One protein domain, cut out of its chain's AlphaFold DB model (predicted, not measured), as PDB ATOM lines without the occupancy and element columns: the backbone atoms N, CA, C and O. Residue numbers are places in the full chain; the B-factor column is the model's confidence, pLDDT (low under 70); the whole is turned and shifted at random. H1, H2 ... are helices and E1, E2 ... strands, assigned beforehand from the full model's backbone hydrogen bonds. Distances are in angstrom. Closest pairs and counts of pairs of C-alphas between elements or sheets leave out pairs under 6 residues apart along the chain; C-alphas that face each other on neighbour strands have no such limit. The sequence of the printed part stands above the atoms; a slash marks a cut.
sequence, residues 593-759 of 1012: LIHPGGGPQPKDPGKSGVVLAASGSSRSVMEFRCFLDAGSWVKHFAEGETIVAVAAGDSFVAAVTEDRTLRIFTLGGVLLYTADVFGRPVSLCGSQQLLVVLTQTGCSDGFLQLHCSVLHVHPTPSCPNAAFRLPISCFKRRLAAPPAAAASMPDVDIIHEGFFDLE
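Overview. This is residues 593 to 759 of the 1012 residues of a protein of Eimeria praecox (UniProt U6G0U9). What is the main picture? Three antiparallel sheets are stacked, partly face to face: E1 to E3 cover one face of the middle layer E4 to E7, and E8 to E11 cover its other face, each sheet with its strands in chain order. The long hairpin of E9 and E10 reaches past the stack to Asp 701, and the short helices H1 and H2 lie toward the opposite end. What is it made of? The printed part has 167 residues, with named elements in the order E1 to E10, H1, H2, E11, and is mostly strand. It is compact, with a radius of gyration of the C-alphas of 16.5 A and spans of 46 by 37 by 35 A.

Arrangement. How does the first sheet run? E1, residues 609 to 615, E2, 620 to 626, and E3, 632 to 636, form a meander, each strand the antiparallel neighbour and hairpin partner of the one before. N 612 and O 623, 2.8 A, and N 622 and O 635, 2.9 A, are within hydrogen-bond range. What faces it? E4, residues 643 to 648, E5, 652 to 657, E6, 661 to 666, and E7, 671 to 676, form a second meander, with N 654 and O 647 at 2.8 A, N 655 and O 663 at 2.9 A and N 664 and O 673 at 2.9 A. The two sheets are face to face, their facing parts 9.3 A centre to centre; the closest C-alphas of E1 and E4 are those of Ser 615 and Ile 643, 5.6 A. What is on the other side? E8, residues 680 to 687, E9, 690 to 700, and E10, 703 to 713, form a third meander, and E11, 748 to 758, is the antiparallel neighbour of E10; N 685 and O 692 are 3.0 A apart, N 693 and O 709 2.9 A, N 708 and O 754 2.8 A. This twisted sheet is face to face with E4 to E7, the facing parts 8.9 A centre to centre; the closest C-alphas of E4 and E8 are those of Ala 648 and Gly 686, 5.1 A. Where are the helices? H1, residues 728 to 736, only grazes the sheet E8 to E11, with residues 730 to 731, and is close but not clearly touching H2, 739 to 742: the closest C-alphas, of Arg 734 and Ala 742, are 5.2 A apart. Every O i to N i+4 pair in H1 is within hydrogen-bond range; H2 is too short for one.

Along the chain. Where does E1 begin? C-alpha 609 is at (-68.559, 143.499, -2.765). Which strands are longest? E9 measures 29.4 A, E10 30.9 A and E11, which bends by 56 degrees at residue 751, 27.6 A from first to last C-alpha. E11 ends with C-alpha 758 at (-73.064, 142.500, -33.651).

Size, cuts and confidence. How far does it reach? The two C-alphas farthest apart, those of Asp 701 and Pro 739, are 50.1 A apart. Is it continuous? The printed part has no cut, and the one long link is E10 to H1, 14 residues. Where is confidence low? The mean pLDDT of the printed part is 76.7; residues 593 to 608, 700 and 715 to 746 are under 70.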
ATOM      1  N   LEU A 593     -82.128 134.398 -11.158       35.25
ATOM      2  CA  LEU A 593     -80.971 134.792 -10.377       35.25
ATOM      3  C   LEU A 593     -79.959 135.362 -11.371       35.25
ATOM      4  O   LEU A 593     -79.348 134.625 -12.142       35.25
ATOM      5  N   ILE A 594     -79.860 136.685 -11.414       46.34
ATOM      6  CA  ILE A 594     -78.913 137.369 -12.290       46.34
ATOM      7  C   ILE A 594     -77.527 137.161 -11.678       46.34
ATOM      8  O   ILE A 594     -77.336 137.395 -10.482       46.34
ATOM      9  N   HIS A 595     -76.587 136.655 -12.482       43.91
ATOM     10  CA  HIS A 595     -75.258 136.277 -12.001       43.91
ATOM     11  C   HIS A 595     -74.525 137.470 -11.360       43.91
ATOM     12  O   HIS A 595     -74.685 138.607 -11.813       43.91
ATOM     13  N   PRO A 596     -73.716 137.227 -10.313       42.50
ATOM     14  CA  PRO A 596     -73.050 138.292  -9.582       42.50
ATOM     15  C   PRO A 596     -72.027 139.023 -10.452       42.50
ATOM     16  O   PRO A 596     -71.120 138.408 -11.011       42.50
ATOM     17  N   GLY A 597     -72.119 140.353 -10.492       41.09
ATOM     18  CA  GLY A 597     -71.147 141.236 -11.147       41.09
ATOM     19  C   GLY A 597     -69.830 141.381 -10.374       41.09
ATOM     20  O   GLY A 597     -69.371 142.500 -10.179       41.09
ATOM     21  N   GLY A 598     -69.261 140.276  -9.881       35.31
ATOM     22  CA  GLY A 598     -68.033 140.244  -9.084       35.31
ATOM     23  C   GLY A 598     -67.049 139.203  -9.614       35.31
ATOM     24  O   GLY A 598     -67.318 138.005  -9.556       35.31
ATOM     25  N   GLY A 599     -65.906 139.664 -10.132       38.72
ATOM     26  CA  GLY A 599     -64.811 138.797 -10.588       38.72
ATOM     27  C   GLY A 599     -64.039 138.116  -9.439       38.72
ATOM     28  O   GLY A 599     -64.302 138.402  -8.272       38.72
ATOM     29  N   PRO A 600     -63.051 137.254  -9.753       33.97
ATOM     30  CA  PRO A 600     -62.370 136.377  -8.787       33.97
ATOM     31  C   PRO A 600     -61.594 137.094  -7.661       33.97
ATOM     32  O   PRO A 600     -61.413 138.315  -7.669       33.97
ATOM     33  N   GLN A 601     -61.169 136.299  -6.668       35.31
ATOM     34  CA  GLN A 601     -60.621 136.734  -5.373       35.31
ATOM     35  C   GLN A 601     -59.416 137.698  -5.451       35.31
ATOM     36  O   GLN A 601     -58.675 137.699  -6.433       35.31
ATOM     37  N   PRO A 602     -59.202 138.523  -4.405       38.69
ATOM     38  CA  PRO A 602     -58.255 139.630  -4.456       38.69
ATOM     39  C   PRO A 602     -56.798 139.212  -4.216       38.69
ATOM     40  O   PRO A 602     -56.471 138.589  -3.206       38.69
ATOM     41  N   LYS A 603     -55.902 139.703  -5.079       39.31
ATOM     42  CA  LYS A 603     -54.608 140.244  -4.624       39.31
ATOM     43  C   LYS A 603     -54.705 141.746  -4.328       39.31
ATOM     44  O   LYS A 603     -54.056 142.211  -3.398       39.31
ATOM     45  N   ASP A 604     -55.567 142.463  -5.050       43.03
ATOM     46  CA  ASP A 604     -55.782 143.901  -4.880       43.03
ATOM     47  C   ASP A 604     -56.983 144.193  -3.960       43.03
ATOM     48  O   ASP A 604     -58.065 143.634  -4.171       43.03
ATOM     49  N   PRO A 605     -56.859 145.094  -2.966       41.16
ATOM     50  CA  PRO A 605     -57.900 145.359  -1.965       41.16
ATOM     51  C   PRO A 605     -59.087 146.217  -2.466       41.16
ATOM     52  O   PRO A 605     -59.850 146.730  -1.653       41.16
ATOM     53  N   GLY A 606     -59.244 146.412  -3.783       50.16
ATOM     54  CA  GLY A 606     -60.214 147.358  -4.361       50.16
ATOM     55  C   GLY A 606     -61.653 146.845  -4.532       50.16
ATOM     56  O   GLY A 606     -62.593 147.633  -4.445       50.16
ATOM     57  N   LYS A 607     -61.860 145.536  -4.750       60.56
ATOM     58  CA  LYS A 607     -63.188 144.979  -5.090       60.56
ATOM     59  C   LYS A 607     -64.149 145.065  -3.899       60.56
ATOM     60  O   LYS A 607     -64.001 144.337  -2.921       60.56
ATOM     61  N   SER A 608     -65.158 145.930  -3.992       67.31
ATOM     62  CA  SER A 608     -65.944 146.341  -2.821       67.31
ATOM     63  C   SER A 608     -67.022 145.362  -2.350       67.31
ATOM     64  O   SER A 608     -67.431 145.452  -1.196       67.31
ATOM     65  N   GLY A 609     -67.508 144.436  -3.182       86.31
ATOM     66  CA  GLY A 609     -68.559 143.499  -2.765       86.31
ATOM     67  C   GLY A 609     -69.169 142.651  -3.879       86.31
ATOM     68  O   GLY A 609     -68.693 142.636  -5.013       86.31
ATOM     69  N   VAL A 610     -70.263 141.969  -3.540       90.50
ATOM     70  CA  VAL A 610     -71.095 141.168  -4.445       90.50
ATOM     71  C   VAL A 610     -72.516 141.726  -4.513       90.50
ATOM     72  O   VAL A 610     -73.141 142.001  -3.489       90.50
ATOM     73  N   VAL A 611     -73.046 141.853  -5.731       93.56
ATOM     74  CA  VAL A 611     -74.466 142.125  -5.991       93.56
ATOM     75  C   VAL A 611     -75.179 140.838  -6.409       93.56
ATOM     76  O   VAL A 611     -74.641 140.046  -7.182       93.56
ATOM     77  N   LEU A 612     -76.389 140.636  -5.899       94.00
ATOM     78  CA  LEU A 612     -77.299 139.543  -6.227       94.00
ATOM     79  C   LEU A 612     -78.648 140.146  -6.627       94.00
ATOM     80  O   LEU A 612     -79.120 141.078  -5.977       94.00
ATOM     81  N   ALA A 613     -79.307 139.607  -7.650       94.38
ATOM     82  CA  ALA A 613     -80.670 140.014  -7.984       94.38
ATOM     83  C   ALA A 613     -81.548 138.826  -8.373       94.38
ATOM     84  O   ALA A 613     -81.109 137.910  -9.068       94.38
ATOM     85  N   ALA A 614     -82.801 138.872  -7.926       92.56
ATOM     86  CA  ALA A 614     -83.834 137.890  -8.212       92.56
ATOM     87  C   ALA A 614     -85.066 138.603  -8.782       92.56
ATOM     88  O   ALA A 614     -85.772 139.325  -8.070       92.56
ATOM     89  N   SER A 615     -85.337 138.384 -10.068       89.38
ATOM     90  CA  SER A 615     -86.538 138.909 -10.729       89.38
ATOM     91  C   SER A 615     -87.699 137.931 -10.543       89.38
ATOM     92  O   SER A 615     -87.748 136.876 -11.181       89.38
ATOM     93  N   GLY A 616     -88.602 138.260  -9.615       80.75
ATOM     94  CA  GLY A 616     -89.823 137.507  -9.327       80.75
ATOM     95  C   GLY A 616     -91.009 137.936 -10.198       80.75
ATOM     96  O   GLY A 616     -90.982 138.978 -10.843       80.75
ATOM     97  N   SER A 617     -92.083 137.140 -10.190       73.38
ATOM     98  CA  SER A 617     -93.299 137.393 -10.984       73.38
ATOM     99  C   SER A 617     -94.201 138.516 -10.452       73.38
ATOM    100  O   SER A 617     -95.150 138.895 -11.132       73.38
ATOM    101  N   SER A 618     -93.932 139.031  -9.250       77.88
ATOM    102  CA  SER A 618     -94.648 140.160  -8.638       77.88
ATOM    103  C   SER A 618     -93.720 141.335  -8.335       77.88
ATOM    104  O   SER A 618     -94.032 142.473  -8.675       77.88
ATOM    105  N   ARG A 619     -92.557 141.077  -7.723       87.81
ATOM    106  CA  ARG A 619     -91.527 142.087  -7.433       87.81
ATOM    107  C   ARG A 619     -90.135 141.525  -7.676       87.81
ATOM    108  O   ARG A 619     -89.876 140.356  -7.383       87.81
ATOM    109  N   SER A 620     -89.235 142.382  -8.144       93.56
ATOM    110  CA  SER A 620     -87.805 142.084  -8.178       93.56
ATOM    111  C   SER A 620     -87.119 142.540  -6.895       93.56
ATOM    112  O   SER A 620     -87.523 143.521  -6.262       93.56
ATOM    113  N   VAL A 621     -86.061 141.830  -6.519       95.31
ATOM    114  CA  VAL A 621     -85.257 142.121  -5.330       95.31
ATOM    115  C   VAL A 621     -83.786 142.159  -5.718       95.31
ATOM    116  O   VAL A 621     -83.317 141.268  -6.423       95.31
ATOM    117  N   MET A 622     -83.064 143.172  -5.243       96.06
ATOM    118  CA  MET A 622     -81.607 143.257  -5.333       96.06
ATOM    119  C   MET A 622     -81.014 143.301  -3.927       96.06
ATOM    120  O   MET A 622     -81.471 144.076  -3.089       96.06
ATOM    121  N   GLU A 623     -79.991 142.494  -3.682       95.56
ATOM    122  CA  GLU A 623     -79.178 142.499  -2.469       95.56
ATOM    123  C   GLU A 623     -77.733 142.856  -2.835       95.56
ATOM    124  O   GLU A 623     -77.200 142.363  -3.827       95.56
ATOM    125  N   PHE A 624     -77.086 143.688  -2.026       95.19
ATOM    126  CA  PHE A 624     -75.639 143.883  -2.070       95.19
ATOM    127  C   PHE A 624     -75.026 143.459  -0.738       95.19
ATOM    128  O   PHE A 624     -75.607 143.709   0.321       95.19
ATOM    129  N   ARG A 625     -73.847 142.836  -0.795       93.94
ATOM    130  CA  ARG A 625     -73.009 142.518   0.367       93.94
ATOM    131  C   ARG A 625     -71.602 143.034   0.109       93.94
ATOM    132  O   ARG A 625     -70.977 142.642  -0.875       93.94
ATOM    133  N   CYS A 626     -71.118 143.899   0.988       88.31
ATOM    134  CA  CYS A 626     -69.751 144.390   0.963       88.31
ATOM    135  C   CYS A 626     -68.756 143.247   1.260       88.31
ATOM    136  O   CYS A 626     -69.106 142.250   1.894       88.31
ATOM    137  N   PHE A 627     -67.516 143.378   0.784       83.81
ATOM    138  CA  PHE A 627     -66.391 142.520   1.187       83.81
ATOM    139  C   PHE A 627     -65.469 143.201   2.212       83.81
ATOM    140  O   PHE A 627     -64.721 142.514   2.905       83.81
ATOM    141  N   LEU A 628     -65.507 144.536   2.297       80.00
ATOM    142  CA  LEU A 628     -64.636 145.345   3.159       80.00
ATOM    143  C   LEU A 628     -65.242 145.585   4.551       80.00
ATOM    144  O   LEU A 628     -64.514 145.706   5.534       80.00
ATOM    145  N   ASP A 629     -66.571 145.617   4.641       76.94
ATOM    146  CA  ASP A 629     -67.329 145.616   5.888       76.94
ATOM    147  C   ASP A 629     -68.414 144.524   5.857       76.94
ATOM    148  O   ASP A 629     -68.687 143.915   4.823       76.94
ATOM    149  N   ALA A 630     -69.038 144.251   7.005       74.25
ATOM    150  CA  ALA A 630     -70.161 143.315   7.104       74.25
ATOM    151  C   ALA A 630     -71.504 143.938   6.655       74.25
ATOM    152  O   ALA A 630     -72.574 143.461   7.038       74.25
ATOM    153  N   GLY A 631     -71.463 145.036   5.896       82.00
ATOM    154  CA  GLY A 631     -72.623 145.757   5.407       82.00
ATOM    155  C   GLY A 631     -73.329 144.999   4.292       82.00
ATOM    156  O   GLY A 631     -72.757 144.688   3.244       82.00
ATOM    157  N   SER A 632     -74.616 144.745   4.499       93.19
ATOM    158  CA  SER A 632     -75.522 144.267   3.465       93.19
ATOM    159  C   SER A 632     -76.802 145.090   3.445       93.19
ATOM    160  O   SER A 632     -77.274 145.577   4.475       93.19
ATOM    161  N   TRP A 633     -77.375 145.260   2.258       96.12
ATOM    162  CA  TRP A 633     -78.668 145.914   2.092       96.12
ATOM    163  C   TRP A 633     -79.480 145.259   0.988       96.12
ATOM    164  O   TRP A 633     -78.945 144.684   0.043       96.12
ATOM    165  N   VAL A 634     -80.800 145.395   1.105       96.25
ATOM    166  CA  VAL A 634     -81.780 144.864   0.158       96.25
ATOM    167  C   VAL A 634     -82.641 146.010  -0.373       96.25
ATOM    168  O   VAL A 634     -83.045 146.900   0.379       96.25
ATOM    169  N   LYS A 635     -82.933 145.993  -1.675       96.31
ATOM    170  CA  LYS A 635     -83.917 146.857  -2.334       96.31
ATOM    171  C   LYS A 635     -84.992 146.005  -2.984       96.31
ATOM    172  O   LYS A 635     -84.698 145.098  -3.758       96.31
ATOM    173  N   HIS A 636     -86.239 146.353  -2.700       94.69
ATOM    174  CA  HIS A 636     -87.397 145.862  -3.431       94.69
ATOM    175  C   HIS A 636     -87.750 146.884  -4.508       94.69
ATOM    176  O   HIS A 636     -87.842 148.078  -4.220       94.69
ATOM    177  N   PHE A 637     -87.919 146.407  -5.733       94.31
ATOM    178  CA  PHE A 637     -88.397 147.200  -6.858       94.31
ATOM    179  C   PHE A 637     -89.933 147.244  -6.841       94.31
ATOM    180  O   PHE A 637     -90.576 146.496  -6.091       94.31
ATOM    181  N   ALA A 638     -90.530 148.158  -7.606       91.62
ATOM    182  CA  ALA A 638     -91.978 148.313  -7.649       91.62
ATOM    183  C   ALA A 638     -92.667 147.085  -8.270       91.62
ATOM    184  O   ALA A 638     -92.052 146.226  -8.906       91.62
ATOM    185  N   GLU A 639     -93.975 146.986  -8.060       89.69
ATOM    186  CA  GLU A 639     -94.775 145.894  -8.611       89.69
ATOM    187  C   GLU A 639     -94.874 146.044 -10.136       89.69
ATOM    188  O   GLU A 639     -95.380 147.050 -10.629       89.69
ATOM    189  N   GLY A 640     -94.341 145.065 -10.873       88.19
ATOM    190  CA  GLY A 640     -94.159 145.131 -12.331       88.19
ATOM    191  C   GLY A 640     -92.756 145.545 -12.811       88.19
ATOM    192  O   GLY A 640     -92.451 145.340 -13.981       88.19
ATOM    193  N   GLU A 641     -91.870 146.044 -11.941       92.50
ATOM    194  CA  GLU A 641     -90.470 146.322 -12.301       92.50
ATOM    195  C   GLU A 641     -89.639 145.024 -12.291       92.50
ATOM    196  O   GLU A 641     -89.192 144.542 -11.241       92.50
ATOM    197  N   THR A 642     -89.412 144.433 -13.468       94.94
ATOM    198  CA  THR A 642     -88.529 143.271 -13.669       94.94
ATOM    199  C   THR A 642     -87.077 143.711 -13.870       94.94
ATOM    200  O   THR A 642     -86.774 144.405 -14.837       94.94
ATOM    201  N   ILE A 643     -86.145 143.307 -12.993       95.75
ATOM    202  CA  ILE A 643     -84.706 143.564 -13.216       95.75
ATOM    203  C   ILE A 643     -84.227 142.695 -14.389       95.75
ATOM    204  O   ILE A 643     -84.552 141.505 -14.466       95.75
ATOM    205  N   VAL A 644     -83.451 143.292 -15.297       95.00
ATOM    206  CA  VAL A 644     -82.843 142.625 -16.459       95.00
ATOM    207  C   VAL A 644     -81.368 142.319 -16.200       95.00
ATOM    208  O   VAL A 644     -80.933 141.194 -16.431       95.00
ATOM    209  N   ALA A 645     -80.614 143.292 -15.683       95.38
ATOM    210  CA  ALA A 645     -79.197 143.141 -15.357       95.38
ATOM    211  C   ALA A 645     -78.800 143.993 -14.140       95.38
ATOM    212  O   ALA A 645     -79.439 145.007 -13.842       95.38
ATOM    213  N   VAL A 646     -77.724 143.585 -13.459       96.38
ATOM    214  CA  VAL A 646     -77.089 144.314 -12.349       96.38
ATOM    215  C   VAL A 646     -75.574 144.358 -12.525       96.38
ATOM    216  O   VAL A 646     -74.998 143.489 -13.172       96.38
ATOM    217  N   ALA A 647     -74.933 145.361 -11.934       94.94
ATOM    218  CA  ALA A 647     -73.486 145.527 -11.912       94.94
ATOM    219  C   ALA A 647     -73.033 146.166 -10.592       94.94
ATOM    220  O   ALA A 647     -73.801 146.879  -9.946       94.94
ATOM    221  N   ALA A 648     -71.778 145.947 -10.210       92.69
ATOM    222  CA  ALA A 648     -71.121 146.660  -9.120       92.69
ATOM    223  C   ALA A 648     -69.822 147.295  -9.634       92.69
ATOM    224  O   ALA A 648     -69.163 146.739 -10.511       92.69
ATOM    225  N   GLY A 649     -69.481 148.460  -9.095       89.88
ATOM    226  CA  GLY A 649     -68.163 149.079  -9.204       89.88
ATOM    227  C   GLY A 649     -67.611 149.380  -7.810       89.88
ATOM    228  O   GLY A 649     -68.226 149.035  -6.801       89.88
ATOM    229  N   ASP A 650     -66.481 150.075  -7.745       85.50
ATOM    230  CA  ASP A 650     -65.734 150.284  -6.495       85.50
ATOM    231  C   ASP A 650     -66.381 151.347  -5.575       85.50
ATOM    232  O   ASP A 650     -65.951 151.574  -4.445       85.50
ATOM    233  N   SER A 651     -67.415 152.043  -6.061       86.38
ATOM    234  CA  SER A 651     -68.166 153.070  -5.319       86.38
ATOM    235  C   SER A 651     -69.690 152.910  -5.394       86.38
ATOM    236  O   SER A 651     -70.418 153.601  -4.670       86.38
ATOM    237  N   PHE A 652     -70.196 152.009  -6.245       92.12
ATOM    238  CA  PHE A 652     -71.605 151.975  -6.628       92.12
ATOM    239  C   PHE A 652     -72.136 150.573  -6.954       92.12
ATOM    240  O   PHE A 652     -71.394 149.655  -7.293       92.12
ATOM    241  N   VAL A 653     -73.463 150.444  -6.929       95.12
ATOM    242  CA  VAL A 653     -74.220 149.280  -7.406       95.12
ATOM    243  C   VAL A 653     -75.287 149.771  -8.380       95.12
ATOM    244  O   VAL A 653     -76.023 150.704  -8.066       95.12
ATOM    245  N   ALA A 654     -75.381 149.170  -9.561       96.56
ATOM    246  CA  ALA A 654     -76.314 149.555 -10.615       96.56
ATOM    247  C   ALA A 654     -77.267 148.408 -10.977       96.56
ATOM    248  O   ALA A 654     -76.884 147.240 -10.966       96.56
ATOM    249  N   ALA A 655     -78.498 148.754 -11.344       97.19
ATOM    250  CA  ALA A 655     -79.510 147.834 -11.852       97.19
ATOM    251  C   ALA A 655     -80.288 148.485 -12.995       97.19
ATOM    252  O   ALA A 655     -80.573 149.681 -12.940       97.19
ATOM    253  N   VAL A 656     -80.678 147.700 -13.998       96.94
ATOM    254  CA  VAL A 656     -81.558 148.156 -15.083       96.94
ATOM    255  C   VAL A 656     -82.765 147.230 -15.213       96.94
ATOM    256  O   VAL A 656     -82.621 146.002 -15.177       96.94
ATOM    257  N   THR A 657     -83.954 147.814 -15.324       96.00
ATOM    258  CA  THR A 657     -85.251 147.119 -15.363       96.00
ATOM    259  C   THR A 657     -85.882 147.133 -16.762       96.00
ATOM    260  O   THR A 657     -85.492 147.913 -17.627       96.00
ATOM    261  N   GLU A 658     -86.816 146.217 -17.039       94.50
ATOM    262  CA  GLU A 658     -87.361 145.969 -18.392       94.50
ATOM    263  C   GLU A 658     -88.248 147.111 -18.927       94.50
ATOM    264  O   GLU A 658     -88.384 147.281 -20.140       94.50
ATOM    265  N   ASP A 659     -88.766 147.943 -18.021       93.75
ATOM    266  CA  ASP A 659     -89.375 149.256 -18.283       93.75
ATOM    267  C   ASP A 659     -88.383 150.310 -18.816       93.75
ATOM    268  O   ASP A 659     -88.811 151.361 -19.294       93.75
ATOM    269  N   ARG A 660     -87.082 149.973 -18.834       95.25
ATOM    270  CA  ARG A 660     -85.912 150.773 -19.232       95.25
ATOM    271  C   ARG A 660     -85.377 151.708 -18.148       95.25
ATOM    272  O   ARG A 660     -84.486 152.497 -18.452       95.25
ATOM    273  N   THR A 661     -85.821 151.622 -16.897       95.75
ATOM    274  CA  THR A 661     -85.226 152.445 -15.836       95.75
ATOM    275  C   THR A 661     -83.867 151.880 -15.394       95.75
ATOM    276  O   THR A 661     -83.753 150.759 -14.903       95.75
ATOM    277  N   LEU A 662     -82.809 152.677 -15.532       96.62
ATOM    278  CA  LEU A 662     -81.515 152.478 -14.876       96.62
ATOM    279  C   LEU A 662     -81.550 153.134 -13.495       96.62
ATOM    280  O   LEU A 662     -81.924 154.299 -13.374       96.62
ATOM    281  N   ARG A 663     -81.102 152.415 -12.461       96.44
ATOM    282  CA  ARG A 663     -80.924 152.922 -11.092       96.44
ATOM    283  C   ARG A 663     -79.517 152.637 -10.594       96.44
ATOM    284  O   ARG A 663     -79.030 151.517 -10.728       96.44
ATOM    285  N   ILE A 664     -78.885 153.641  -9.998       95.75
ATOM    286  CA  ILE A 664     -77.525 153.557  -9.452       95.75
ATOM    287  C   ILE A 664     -77.570 153.961  -7.981       95.75
ATOM    288  O   ILE A 664     -78.159 154.983  -7.625       95.75
ATOM    289  N   PHE A 665     -76.948 153.154  -7.132       94.69
ATOM    290  CA  PHE A 665     -76.903 153.281  -5.681       94.69
ATOM    291  C   PHE A 665     -75.450 153.363  -5.199       94.69
ATOM    292  O   PHE A 665     -74.556 152.837  -5.856       94.69
ATOM    293  N   THR A 666     -75.200 153.951  -4.029       92.19
ATOM    294  CA  THR A 666     -73.916 153.796  -3.322       92.19
ATOM    295  C   THR A 666     -73.728 152.360  -2.824       92.19
ATOM    296  O   THR A 666     -74.699 151.617  -2.666       92.19
ATOM    297  N   LEU A 667     -72.498 152.000  -2.437       90.12
ATOM    298  CA  LEU A 667     -72.228 150.778  -1.658       90.12
ATOM    299  C   LEU A 667     -73.052 150.684  -0.355       90.12
ATOM    300  O   LEU A 667     -73.301 149.586   0.127       90.12
ATOM    301  N   GLY A 668     -73.519 151.814   0.192       90.31
ATOM    302  CA  GLY A 668     -74.426 151.885   1.348       90.31
ATOM    303  C   GLY A 668     -75.924 151.873   1.000       90.31
ATOM    304  O   GLY A 668     -76.757 152.109   1.872       90.31
ATOM    305  N   GLY A 669     -76.294 151.657  -0.266       91.38
ATOM    306  CA  GLY A 669     -77.687 151.519  -0.695       91.38
ATOM    307  C   GLY A 669     -78.472 152.833  -0.769       91.38
ATOM    308  O   GLY A 669     -79.706 152.807  -0.770       91.38
ATOM    309  N   VAL A 670     -77.804 153.984  -0.834       91.44
ATOM    310  CA  VAL A 670     -78.447 155.283  -1.109       91.44
ATOM    311  C   VAL A 670     -78.593 155.437  -2.620       91.44
ATOM    312  O   VAL A 670     -77.617 155.242  -3.332       91.44
ATOM    313  N   LEU A 671     -79.785 155.773  -3.125       93.00
ATOM    314  CA  LEU A 671     -79.998 156.019  -4.557       93.00
ATOM    315  C   LEU A 671     -79.268 157.310  -4.975       93.00
ATOM    316  O   LEU A 671     -79.557 158.373  -4.432       93.00
ATOM    317  N   LEU A 672     -78.347 157.203  -5.934       89.75
ATOM    318  CA  LEU A 672     -77.592 158.319  -6.520       89.75
ATOM    319  C   LEU A 672     -78.259 158.865  -7.786       89.75
ATOM    320  O   LEU A 672     -78.258 160.069  -8.029       89.75
ATOM    321  N   TYR A 673     -78.792 157.971  -8.622       90.50
ATOM    322  CA  TYR A 673     -79.257 158.313  -9.964       90.50
ATOM    323  C   TYR A 673     -80.368 157.373 -10.429       90.50
ATOM    324  O   TYR A 673     -80.344 156.176 -10.137       90.50
ATOM    325  N   THR A 674     -81.326 157.921 -11.176       93.69
ATOM    326  CA  THR A 674     -82.365 157.167 -11.882       93.69
ATOM    327  C   THR A 674     -82.641 157.846 -13.224       93.69
ATOM    328  O   THR A 674     -82.777 159.068 -13.265       93.69
ATOM    329  N   ALA A 675     -82.696 157.080 -14.315       92.94
ATOM    330  CA  ALA A 675     -82.956 157.593 -15.664       92.94
ATOM    331  C   ALA A 675     -83.455 156.484 -16.601       92.94
ATOM    332  O   ALA A 675     -83.173 155.310 -16.369       92.94
ATOM    333  N   ASP A 676     -84.141 156.854 -17.681       93.38
ATOM    334  CA  ASP A 676     -84.597 155.907 -18.702       93.38
ATOM    335  C   ASP A 676     -83.502 155.673 -19.755       93.38
ATOM    336  O   ASP A 676     -82.909 156.626 -20.264       93.38
ATOM    337  N   VAL A 677     -83.235 154.411 -20.106       93.25
ATOM    338  CA  VAL A 677     -82.202 154.045 -21.086       93.25
ATOM    339  C   VAL A 677     -82.748 153.961 -22.512       93.25
ATOM    340  O   VAL A 677     -83.888 153.554 -22.762       93.25
ATOM    341  N   PHE A 678     -81.914 154.327 -23.487       89.25
ATOM    342  CA  PHE A 678     -82.306 154.352 -24.894       89.25
ATOM    343  C   PHE A 678     -82.296 152.948 -25.520       89.25
ATOM    344  O   PHE A 678     -81.263 152.461 -25.973       89.25
ATOM    345  N   GLY A 679     -83.459 152.294 -25.554       92.50
ATOM    346  CA  GLY A 679     -83.656 150.962 -26.147       92.50
ATOM    347  C   GLY A 679     -84.065 149.910 -25.114       92.50
ATOM    348  O   GLY A 679     -84.382 150.240 -23.975       92.50
ATOM    349  N   ARG A 680     -84.091 148.630 -25.499       94.38
ATOM    350  CA  ARG A 680     -84.343 147.523 -24.559       94.38
ATOM    351  C   ARG A 680     -83.042 147.171 -23.826       94.38
ATOM    352  O   ARG A 680     -82.066 146.911 -24.522       94.38
ATOM    353  N   PRO A 681     -82.980 147.104 -22.487       94.38
ATOM    354  CA  PRO A 681     -81.768 146.674 -21.790       94.38
ATOM    355  C   PRO A 681     -81.336 145.262 -22.197       94.38
ATOM    356  O   PRO A 681     -82.178 144.378 -22.359       94.38
ATOM    357  N   VAL A 682     -80.026 145.066 -22.348       93.00
ATOM    358  CA  VAL A 682     -79.406 143.774 -22.684       93.00
ATOM    359  C   VAL A 682     -78.457 143.333 -21.578       93.00
ATOM    360  O   VAL A 682     -78.572 142.212 -21.095       93.00
ATOM    361  N   SER A 683     -77.530 144.202 -21.161       94.19
ATOM    362  CA  SER A 683     -76.559 143.889 -20.108       94.19
ATOM    363  C   SER A 683     -75.988 145.151 -19.450       94.19
ATOM    364  O   SER A 683     -76.065 146.244 -20.014       94.19
ATOM    365  N   LEU A 684     -75.394 144.980 -18.269       94.44
ATOM    366  CA  LEU A 684     -74.604 145.985 -17.556       94.44
ATOM    367  C   LEU A 684     -73.207 145.428 -17.264       94.44
ATOM    368  O   LEU A 684     -73.050 144.235 -17.015       94.44
ATOM    369  N   CYS A 685     -72.207 146.303 -17.201       93.06
ATOM    370  CA  CYS A 685     -70.908 145.990 -16.609       93.06
ATOM    371  C   CYS A 685     -70.432 147.157 -15.741       93.06
ATOM    372  O   CYS A 685     -70.574 148.313 -16.130       93.06
ATOM    373  N   GLY A 686     -69.875 146.855 -14.570       90.06
ATOM    374  CA  GLY A 686     -69.242 147.826 -13.685       90.06
ATOM    375  C   GLY A 686     -67.770 147.478 -13.493       90.06
ATOM    376  O   GLY A 686     -67.407 146.303 -13.465       90.06
ATOM    377  N   SER A 687     -66.923 148.498 -13.402       85.50
ATOM    378  CA  SER A 687     -65.513 148.373 -13.025       85.50
ATOM    379  C   SER A 687     -65.026 149.724 -12.519       85.50
ATOM    380  O   SER A 687     -65.207 150.728 -13.210       85.50
ATOM    381  N   GLN A 688     -64.428 149.781 -11.325       84.56
ATOM    382  CA  GLN A 688     -63.986 151.040 -10.718       84.56
ATOM    383  C   GLN A 688     -65.146 152.054 -10.640       84.56
ATOM    384  O   GLN A 688     -66.178 151.763 -10.037       84.56
ATOM    385  N   GLN A 689     -65.007 153.226 -11.262       84.44
ATOM    386  CA  GLN A 689     -66.062 154.246 -11.370       84.44
ATOM    387  C   GLN A 689     -66.818 154.192 -12.709       84.44
ATOM    388  O   GLN A 689     -67.676 155.034 -12.961       84.44
ATOM    389  N   LEU A 690     -66.513 153.228 -13.579       87.12
ATOM    390  CA  LEU A 690     -67.125 153.090 -14.897       87.12
ATOM    391  C   LEU A 690     -68.314 152.127 -14.850       87.12
ATOM    392  O   LEU A 690     -68.192 150.979 -14.422       87.12
ATOM    393  N   LEU A 691     -69.456 152.594 -15.349       91.62
ATOM    394  CA  LEU A 691     -70.641 151.795 -15.636       91.62
ATOM    395  C   LEU A 691     -70.869 151.777 -17.148       91.62
ATOM    396  O   LEU A 691     -71.005 152.826 -17.775       91.62
ATOM    397  N   VAL A 692     -70.957 150.586 -17.727       92.75
ATOM    398  CA  VAL A 692     -71.308 150.373 -19.131       92.75
ATOM    399  C   VAL A 692     -72.724 149.818 -19.203       92.75
ATOM    400  O   VAL A 692     -73.042 148.819 -18.556       92.75
ATOM    401  N   VAL A 693     -73.567 150.466 -20.002       94.06
ATOM    402  CA  VAL A 693     -74.967 150.104 -20.226       94.06
ATOM    403  C   VAL A 693     -75.125 149.686 -21.682       94.06
ATOM    404  O   VAL A 693     -74.901 150.502 -22.577       94.06
ATOM    405  N   LEU A 694     -75.527 148.434 -21.920       94.12
ATOM    406  CA  LEU A 694     -75.895 147.955 -23.252       94.12
ATOM    407  C   LEU A 694     -77.410 147.875 -23.406       94.12
ATOM    408  O   LEU A 694     -78.091 147.154 -22.667       94.12
ATOM    409  N   THR A 695     -77.918 148.548 -24.431       94.31
ATOM    410  CA  THR A 695     -79.307 148.468 -24.881       94.31
ATOM    411  C   THR A 695     -79.384 148.018 -26.336       94.31
ATOM    412  O   THR A 695     -78.543 148.363 -27.156       94.31
ATOM    413  N   GLN A 696     -80.415 147.258 -26.690       93.31
ATOM    414  CA  GLN A 696     -80.771 146.958 -28.069       93.31
ATOM    415  C   GLN A 696     -81.688 148.061 -28.600       93.31
ATOM    416  O   GLN A 696     -82.757 148.313 -28.032       93.31
ATOM    417  N   THR A 697     -81.296 148.692 -29.705       90.75
ATOM    418  CA  THR A 697     -82.096 149.735 -30.374       90.75
ATOM    419  C   THR A 697     -82.768 149.232 -31.644       90.75
ATOM    420  O   THR A 697     -83.764 149.814 -32.070       90.75
ATOM    421  N   GLY A 698     -82.289 148.121 -32.211       85.81
ATOM    422  CA  GLY A 698     -82.894 147.491 -33.378       85.81
ATOM    423  C   GLY A 698     -82.398 146.070 -33.647       85.81
ATOM    424  O   GLY A 698     -81.668 145.462 -32.862       85.81
ATOM    425  N   CYS A 699     -82.823 145.537 -34.786       77.88
ATOM    426  CA  CYS A 699     -82.288 144.333 -35.408       77.88
ATOM    427  C   CYS A 699     -82.474 144.503 -36.919       77.88
ATOM    428  O   CYS A 699     -83.574 144.846 -37.355       77.88
ATOM    429  N   SER A 700     -81.424 144.290 -37.703       68.25
ATOM    430  CA  SER A 700     -81.417 144.541 -39.150       68.25
ATOM    431  C   SER A 700     -80.632 143.446 -39.853       68.25
ATOM    432  O   SER A 700     -79.490 143.202 -39.486       68.25
ATOM    433  N   ASP A 701     -81.245 142.775 -40.826       70.44
ATOM    434  CA  ASP A 701     -80.627 141.754 -41.691       70.44
ATOM    435  C   ASP A 701     -79.826 140.655 -40.957       70.44
ATOM    436  O   ASP A 701     -78.851 140.116 -41.471       70.44
ATOM    437  N   GLY A 702     -80.266 140.302 -39.742       73.06
ATOM    438  CA  GLY A 702     -79.641 139.301 -38.865       73.06
ATOM    439  C   GLY A 702     -78.686 139.873 -37.809       73.06
ATOM    440  O   GLY A 702     -78.414 139.198 -36.821       73.06
ATOM    441  N   PHE A 703     -78.246 141.122 -37.965       78.00
ATOM    442  CA  PHE A 703     -77.363 141.812 -37.027       78.00
ATOM    443  C   PHE A 703     -78.153 142.416 -35.857       78.00
ATOM    444  O   PHE A 703     -79.246 142.972 -36.033       78.00
ATOM    445  N   LEU A 704     -77.579 142.340 -34.656       82.25
ATOM    446  CA  LEU A 704     -78.107 142.973 -33.449       82.25
ATOM    447  C   LEU A 704     -77.513 144.370 -33.302       82.25
ATOM    448  O   LEU A 704     -76.341 144.511 -32.956       82.25
ATOM    449  N   GLN A 705     -78.335 145.397 -33.518       88.25
ATOM    450  CA  GLN A 705     -77.917 146.773 -33.289       88.25
ATOM    451  C   GLN A 705     -77.999 147.108 -31.801       88.25
ATOM    452  O   GLN A 705     -79.091 147.187 -31.217       88.25
ATOM    453  N   LEU A 706     -76.829 147.327 -31.208       89.56
ATOM    454  CA  LEU A 706     -76.663 147.710 -29.818       89.56
ATOM    455  C   LEU A 706     -76.222 149.172 -29.696       89.56
ATOM    456  O   LEU A 706     -75.500 149.722 -30.527       89.56
ATOM    457  N   HIS A 707     -76.651 149.788 -28.604       89.50
ATOM    458  CA  HIS A 707     -76.227 151.090 -28.133       89.50
ATOM    459  C   HIS A 707     -75.476 150.906 -26.812       89.50
ATOM    460  O   HIS A 707     -75.904 150.154 -25.934       89.50
ATOM    461  N   CYS A 708     -74.333 151.573 -26.695       89.69
ATOM    462  CA  CYS A 708     -73.465 151.567 -25.530       89.69
ATOM    463  C   CYS A 708     -73.428 152.973 -24.935       89.69
ATOM    464  O   CYS A 708     -72.891 153.881 -25.572       89.69
ATOM    465  N   SER A 709     -73.942 153.136 -23.717       88.19
ATOM    466  CA  SER A 709     -73.674 154.320 -22.893       88.19
ATOM    467  C   SER A 709     -72.613 153.956 -21.853       88.19
ATOM    468  O   SER A 709     -72.785 153.003 -21.091       88.19
ATOM    469  N   VAL A 710     -71.517 154.715 -21.805       87.38
ATOM    470  CA  VAL A 710     -70.468 154.600 -20.779       87.38
ATOM    471  C   VAL A 710     -70.597 155.790 -19.836       87.38
ATOM    472  O   VAL A 710     -70.528 156.940 -20.273       87.38
ATOM    473  N   LEU A 711     -70.779 155.519 -18.547       87.75
ATOM    474  CA  LEU A 711     -71.007 156.507 -17.499       87.75
ATOM    475  C   LEU A 711     -69.897 156.444 -16.441       87.75
ATOM    476  O   LEU A 711     -69.407 155.370 -16.105       87.75
ATOM    477  N   HIS A 712     -69.535 157.602 -15.896       85.31
ATOM    478  CA  HIS A 712     -68.653 157.771 -14.747       85.31
ATOM    479  C   HIS A 712     -69.511 158.033 -13.507       85.31
ATOM    480  O   HIS A 712     -70.180 159.063 -13.445       85.31
ATOM    481  N   VAL A 713     -69.491 157.136 -12.523       85.62
ATOM    482  CA  VAL A 713     -70.221 157.282 -11.257       85.62
ATOM    483  C   VAL A 713     -69.283 157.844 -10.195       85.62
ATOM    484  O   VAL A 713     -68.290 157.216  -9.823       85.62
ATOM    485  N   HIS A 714     -69.594 159.038  -9.698       78.44
ATOM    486  CA  HIS A 714     -68.749 159.732  -8.732       78.44
ATOM    487  C   HIS A 714     -68.810 159.058  -7.359       78.44
ATOM    488  O   HIS A 714     -69.900 158.739  -6.878       78.44
ATOM    489  N   PRO A 715     -67.665 158.871  -6.677       68.25
ATOM    490  CA  PRO A 715     -67.665 158.501  -5.272       68.25
ATOM    491  C   PRO A 715     -68.302 159.634  -4.466       68.25
ATOM    492  O   PRO A 715     -68.049 160.818  -4.713       68.25
ATOM    493  N   THR A 716     -69.108 159.283  -3.465       62.66
ATOM    494  CA  THR A 716     -69.618 160.274  -2.517       62.66
ATOM    495  C   THR A 716     -68.447 160.976  -1.813       62.66
ATOM    496  O   THR A 716     -67.441 160.333  -1.501       62.66
ATOM    497  N   PRO A 717     -68.541 162.289  -1.523       51.19
ATOM    498  CA  PRO A 717     -67.399 163.099  -1.077       51.19
ATOM    499  C   PRO A 717     -66.810 162.703   0.290       51.19
ATOM    500  O   PRO A 717     -65.777 163.236   0.687       51.19
ATOM    501  N   SER A 718     -67.426 161.753   0.999       41.53
ATOM    502  CA  SER A 718     -66.867 161.080   2.176       41.53
ATOM    503  C   SER A 718     -65.734 160.091   1.861       41.53
ATOM    504  O   SER A 718     -65.046 159.669   2.786       41.53
ATOM    505  N   CYS A 719     -65.522 159.721   0.591       40.97
ATOM    506  CA  CYS A 719     -64.509 158.754   0.149       40.97
ATOM    507  C   CYS A 719     -63.413 159.436  -0.705       40.97
ATOM    508  O   CYS A 719     -63.421 159.316  -1.931       40.97
ATOM    509  N   PRO A 720     -62.457 160.170  -0.098       42.00
ATOM    510  CA  PRO A 720     -61.491 160.990  -0.840       42.00
ATOM    511  C   PRO A 720     -60.452 160.194  -1.650       42.00
ATOM    512  O   PRO A 720     -59.894 160.749  -2.602       42.00
ATOM    513  N   ASN A 721     -60.212 158.925  -1.294       41.50
ATOM    514  CA  ASN A 721     -59.107 158.083  -1.783       41.50
ATOM    515  C   ASN A 721     -59.342 157.426  -3.158       41.50
ATOM    516  O   ASN A 721     -58.535 156.606  -3.586       41.50
ATOM    517  N   ALA A 722     -60.438 157.732  -3.851       45.00
ATOM    518  CA  ALA A 722     -60.725 157.110  -5.139       45.00
ATOM    519  C   ALA A 722     -59.738 157.601  -6.222       45.00
ATOM    520  O   ALA A 722     -59.714 158.792  -6.547       45.00
ATOM    521  N   ALA A 723     -58.926 156.683  -6.765       41.50
ATOM    522  CA  ALA A 723     -57.815 156.990  -7.678       41.50
ATOM    523  C   ALA A 723     -58.262 157.597  -9.021       41.50
ATOM    524  O   ALA A 723     -57.564 158.427  -9.604       41.50
ATOM    525  N   PHE A 724     -59.456 157.230  -9.491       42.69
ATOM    526  CA  PHE A 724     -60.064 157.825 -10.675       42.69
ATOM    527  C   PHE A 724     -60.754 159.143 -10.304       42.69
ATOM    528  O   PHE A 724     -61.582 159.198  -9.393       42.69
ATOM    529  N   ARG A 725     -60.432 160.209 -11.039       47.78
ATOM    530  CA  ARG A 725     -61.213 161.450 -11.085       47.78
ATOM    531  C   ARG A 725     -61.327 161.891 -12.538       47.78
ATOM    532  O   ARG A 725     -60.381 161.760 -13.302       47.78
ATOM    533  N   LEU A 726     -62.502 162.399 -12.895       44.88
ATOM    534  CA  LEU A 726     -62.913 162.774 -14.250       44.88
ATOM    535  C   LEU A 726     -61.831 163.396 -15.158       44.88
ATOM    536  O   LEU A 726     -61.096 164.284 -14.713       44.88
ATOM    537  N   PRO A 727     -61.909 163.140 -16.483       43.72
ATOM    538  CA  PRO A 727     -61.386 164.061 -17.483       43.72
ATOM    539  C   PRO A 727     -61.818 165.504 -17.176       43.72
ATOM    540  O   PRO A 727     -62.992 165.797 -16.919       43.72
ATOM    541  N   ILE A 728     -60.848 166.419 -17.208       43.03
ATOM    542  CA  ILE A 728     -60.919 167.770 -16.621       43.03
ATOM    543  C   ILE A 728     -62.134 168.600 -17.111       43.03
ATOM    544  O   ILE A 728     -62.592 169.508 -16.413       43.03
ATOM    545  N   SER A 729     -62.691 168.287 -18.283       39.31
ATOM    546  CA  SER A 729     -63.871 168.926 -18.887       39.31
ATOM    547  C   SER A 729     -65.178 168.740 -18.098       39.31
ATOM    548  O   SER A 729     -66.003 169.658 -18.064       39.31
ATOM    549  N   CYS A 730     -65.391 167.596 -17.443       41.38
ATOM    550  CA  CYS A 730     -66.616 167.342 -16.672       41.38
ATOM    551  C   CYS A 730     -66.530 167.962 -15.270       41.38
ATOM    552  O   CYS A 730     -67.438 168.682 -14.853       41.38
ATOM    553  N   PHE A 731     -65.382 167.829 -14.594       46.88
ATOM    554  CA  PHE A 731     -65.166 168.443 -13.278       46.88
ATOM    555  C   PHE A 731     -65.244 169.979 -13.351       46.88
ATOM    556  O   PHE A 731     -65.860 170.619 -12.497       46.88
ATOM    557  N   LYS A 732     -64.733 170.580 -14.438       46.72
ATOM    558  CA  LYS A 732     -64.907 172.015 -14.718       46.72
ATOM    559  C   LYS A 732     -66.367 172.434 -14.918       46.72
ATOM    560  O   LYS A 732     -66.694 173.549 -14.529       46.72
ATOM    561  N   ARG A 733     -67.259 171.585 -15.450       49.50
ATOM    562  CA  ARG A 733     -68.703 171.904 -15.517       49.50
ATOM    563  C   ARG A 733     -69.334 171.974 -14.126       49.50
ATOM    564  O   ARG A 733     -70.074 172.920 -13.870       49.50
ATOM    565  N   ARG A 734     -68.998 171.047 -13.218       49.22
ATOM    566  CA  ARG A 734     -69.516 171.055 -11.834       49.22
ATOM    567  C   ARG A 734     -68.952 172.216 -11.001       49.22
ATOM    568  O   ARG A 734     -69.683 172.777 -10.196       49.22
ATOM    569  N   LEU A 735     -67.703 172.633 -11.248       50.09
ATOM    570  CA  LEU A 735     -67.086 173.816 -10.618       50.09
ATOM    571  C   LEU A 735     -67.541 175.168 -11.200       50.09
ATOM    572  O   LEU A 735     -67.572 176.155 -10.472       50.09
ATOM    573  N   ALA A 736     -67.856 175.243 -12.498       46.03
ATOM    574  CA  ALA A 736     -68.317 176.477 -13.147       46.03
ATOM    575  C   ALA A 736     -69.831 176.720 -12.993       46.03
ATOM    576  O   ALA A 736     -70.316 177.815 -13.281       46.03
ATOM    577  N   ALA A 737     -70.586 175.713 -12.554       42.06
ATOM    578  CA  ALA A 737     -71.995 175.856 -12.222       42.06
ATOM    579  C   ALA A 737     -72.175 176.656 -10.912       42.06
ATOM    580  O   ALA A 737     -71.447 176.418  -9.947       42.06
ATOM    581  N   PRO A 738     -73.171 177.562 -10.816       51.81
ATOM    582  CA  PRO A 738     -73.541 178.187  -9.546       51.81
ATOM    583  C   PRO A 738     -73.827 177.126  -8.465       51.81
ATOM    584  O   PRO A 738     -74.377 176.083  -8.814       51.81
ATOM    585  N   PRO A 739     -73.557 177.365  -7.165       55.34
ATOM    586  CA  PRO A 739     -73.635 176.321  -6.135       55.34
ATOM    587  C   PRO A 739     -74.958 175.539  -6.084       55.34
ATOM    588  O   PRO A 739     -74.945 174.325  -5.910       55.34
ATOM    589  N   ALA A 740     -76.096 176.204  -6.315       48.62
ATOM    590  CA  ALA A 740     -77.405 175.550  -6.394       48.62
ATOM    591  C   ALA A 740     -77.548 174.607  -7.608       48.62
ATOM    592  O   ALA A 740     -78.194 173.570  -7.502       48.62
ATOM    593  N   ALA A 741     -76.922 174.943  -8.741       48.03
ATOM    594  CA  ALA A 741     -76.886 174.102  -9.936       48.03
ATOM    595  C   ALA A 741     -75.829 172.987  -9.826       48.03
ATOM    596  O   ALA A 741     -76.063 171.877 -10.287       48.03
ATOM    597  N   ALA A 742     -74.691 173.246  -9.173       54.69
ATOM    598  CA  ALA A 742     -73.684 172.225  -8.873       54.69
ATOM    599  C   ALA A 742     -74.242 171.135  -7.936       54.69
ATOM    600  O   ALA A 742     -73.997 169.949  -8.159       54.69
ATOM    601  N   ALA A 743     -75.054 171.534  -6.948       54.97
ATOM    602  CA  ALA A 743     -75.793 170.638  -6.059       54.97
ATOM    603  C   ALA A 743     -76.955 169.890  -6.746       54.97
ATOM    604  O   ALA A 743     -77.409 168.878  -6.220       54.97
ATOM    605  N   SER A 744     -77.428 170.354  -7.911       50.19
ATOM    606  CA  SER A 744     -78.423 169.650  -8.732       50.19
ATOM    607  C   SER A 744     -77.818 168.872  -9.908       50.19
ATOM    608  O   SER A 744     -78.565 168.274 -10.680       50.19
ATOM    609  N   MET A 745     -76.492 168.887 -10.095       53.56
ATOM    610  CA  MET A 745     -75.838 167.993 -11.053       53.56
ATOM    611  C   MET A 745     -75.786 166.580 -10.461       53.56
ATOM    612  O   MET A 745     -75.346 166.447  -9.315       53.56
ATOM    613  N   PRO A 746     -76.200 165.539 -11.208       59.06
ATOM    614  CA  PRO A 746     -76.171 164.162 -10.724       59.06
ATOM    615  C   PRO A 746     -74.742 163.714 -10.406       59.06
ATOM    616  O   PRO A 746     -73.779 164.197 -11.003       59.06
ATOM    617  N   ASP A 747     -74.599 162.725  -9.525       75.69
ATOM    618  CA  ASP A 747     -73.311 162.074  -9.241       75.69
ATOM    619  C   ASP A 747     -72.877 161.090 -10.349       75.69
ATOM    620  O   ASP A 747     -72.177 160.113 -10.097       75.69
ATOM    621  N   VAL A 748     -73.314 161.334 -11.590       78.56
ATOM    622  CA  VAL A 748     -73.088 160.475 -12.754       78.56
ATOM    623  C   VAL A 748     -72.909 161.339 -14.003       78.56
ATOM    624  O   VAL A 748     -73.815 162.080 -14.383       78.56
ATOM    625  N   ASP A 749     -71.756 161.225 -14.664       77.94
ATOM    626  CA  ASP A 749     -71.463 161.867 -15.953       77.94
ATOM    627  C   ASP A 749     -71.492 160.832 -17.085       77.94
ATOM    628  O   ASP A 749     -70.874 159.777 -16.978       77.94
ATOM    629  N   ILE A 750     -72.141 161.140 -18.211       79.19
ATOM    630  CA  ILE A 750     -72.049 160.307 -19.421       79.19
ATOM    631  C   ILE A 750     -70.739 160.649 -20.147       79.19
ATOM    632  O   ILE A 750     -70.524 161.794 -20.550       79.19
ATOM    633  N   ILE A 751     -69.858 159.657 -20.296       75.19
ATOM    634  CA  ILE A 751     -68.543 159.774 -20.947       75.19
ATOM    635  C   ILE A 751     -68.674 159.610 -22.465       75.19
ATOM    636  O   ILE A 751     -68.040 160.336 -23.234       75.19
ATOM    637  N   HIS A 752     -69.466 158.626 -22.892       75.06
ATOM    638  CA  HIS A 752     -69.608 158.220 -24.287       75.06
ATOM    639  C   HIS A 752     -70.980 157.597 -24.527       75.06
ATOM    640  O   HIS A 752     -71.472 156.851 -23.682       75.06
ATOM    641  N   GLU A 753     -71.544 157.856 -25.704       78.31
ATOM    642  CA  GLU A 753     -72.684 157.127 -26.255       78.31
ATOM    643  C   GLU A 753     -72.384 156.779 -27.714       78.31
ATOM    644  O   GLU A 753     -71.875 157.620 -28.466       78.31
ATOM    645  N   GLY A 754     -72.673 155.543 -28.115       79.81
ATOM    646  CA  GLY A 754     -72.332 155.039 -29.441       79.81
ATOM    647  C   GLY A 754     -73.141 153.810 -29.837       79.81
ATOM    648  O   GLY A 754     -73.602 153.050 -28.989       79.81
ATOM    649  N   PHE A 755     -73.299 153.613 -31.144       81.19
ATOM    650  CA  PHE A 755     -73.964 152.451 -31.732       81.19
ATOM    651  C   PHE A 755     -72.926 151.494 -32.319       81.19
ATOM    652  O   PHE A 755     -71.923 151.941 -32.880       81.19
ATOM    653  N   PHE A 756     -73.184 150.194 -32.213       82.19
ATOM    654  CA  PHE A 756     -72.406 149.140 -32.853       82.19
ATOM    655  C   PHE A 756     -73.310 147.946 -33.174       82.19
ATOM    656  O   PHE A 756     -74.214 147.613 -32.407       82.19
ATOM    657  N   ASP A 757     -73.056 147.294 -34.302       80.56
ATOM    658  CA  ASP A 757     -73.810 146.120 -34.735       80.56
ATOM    659  C   ASP A 757     -73.001 144.847 -34.431       80.56
ATOM    660  O   ASP A 757     -71.803 144.782 -34.722       80.56
ATOM    661  N   LEU A 758     -73.641 143.837 -33.836       81.19
ATOM    662  CA  LEU A 758     -73.064 142.500 -33.651       81.19
ATOM    663  C   LEU A 758     -73.598 141.528 -34.705       81.19
ATOM    664  O   LEU A 758     -74.796 141.504 -34.993       81.19
ATOM    665  N   GLU A 759     -72.714 140.682 -35.238       79.56
ATOM    666  CA  GLU A 759     -73.063 139.640 -36.219       79.56
ATOM    667  C   GLU A 759     -73.779 138.435 -35.584       79.56
ATOM    668  O   GLU A 759     -74.402 137.636 -36.279       79.56
TER     669      GLU A 759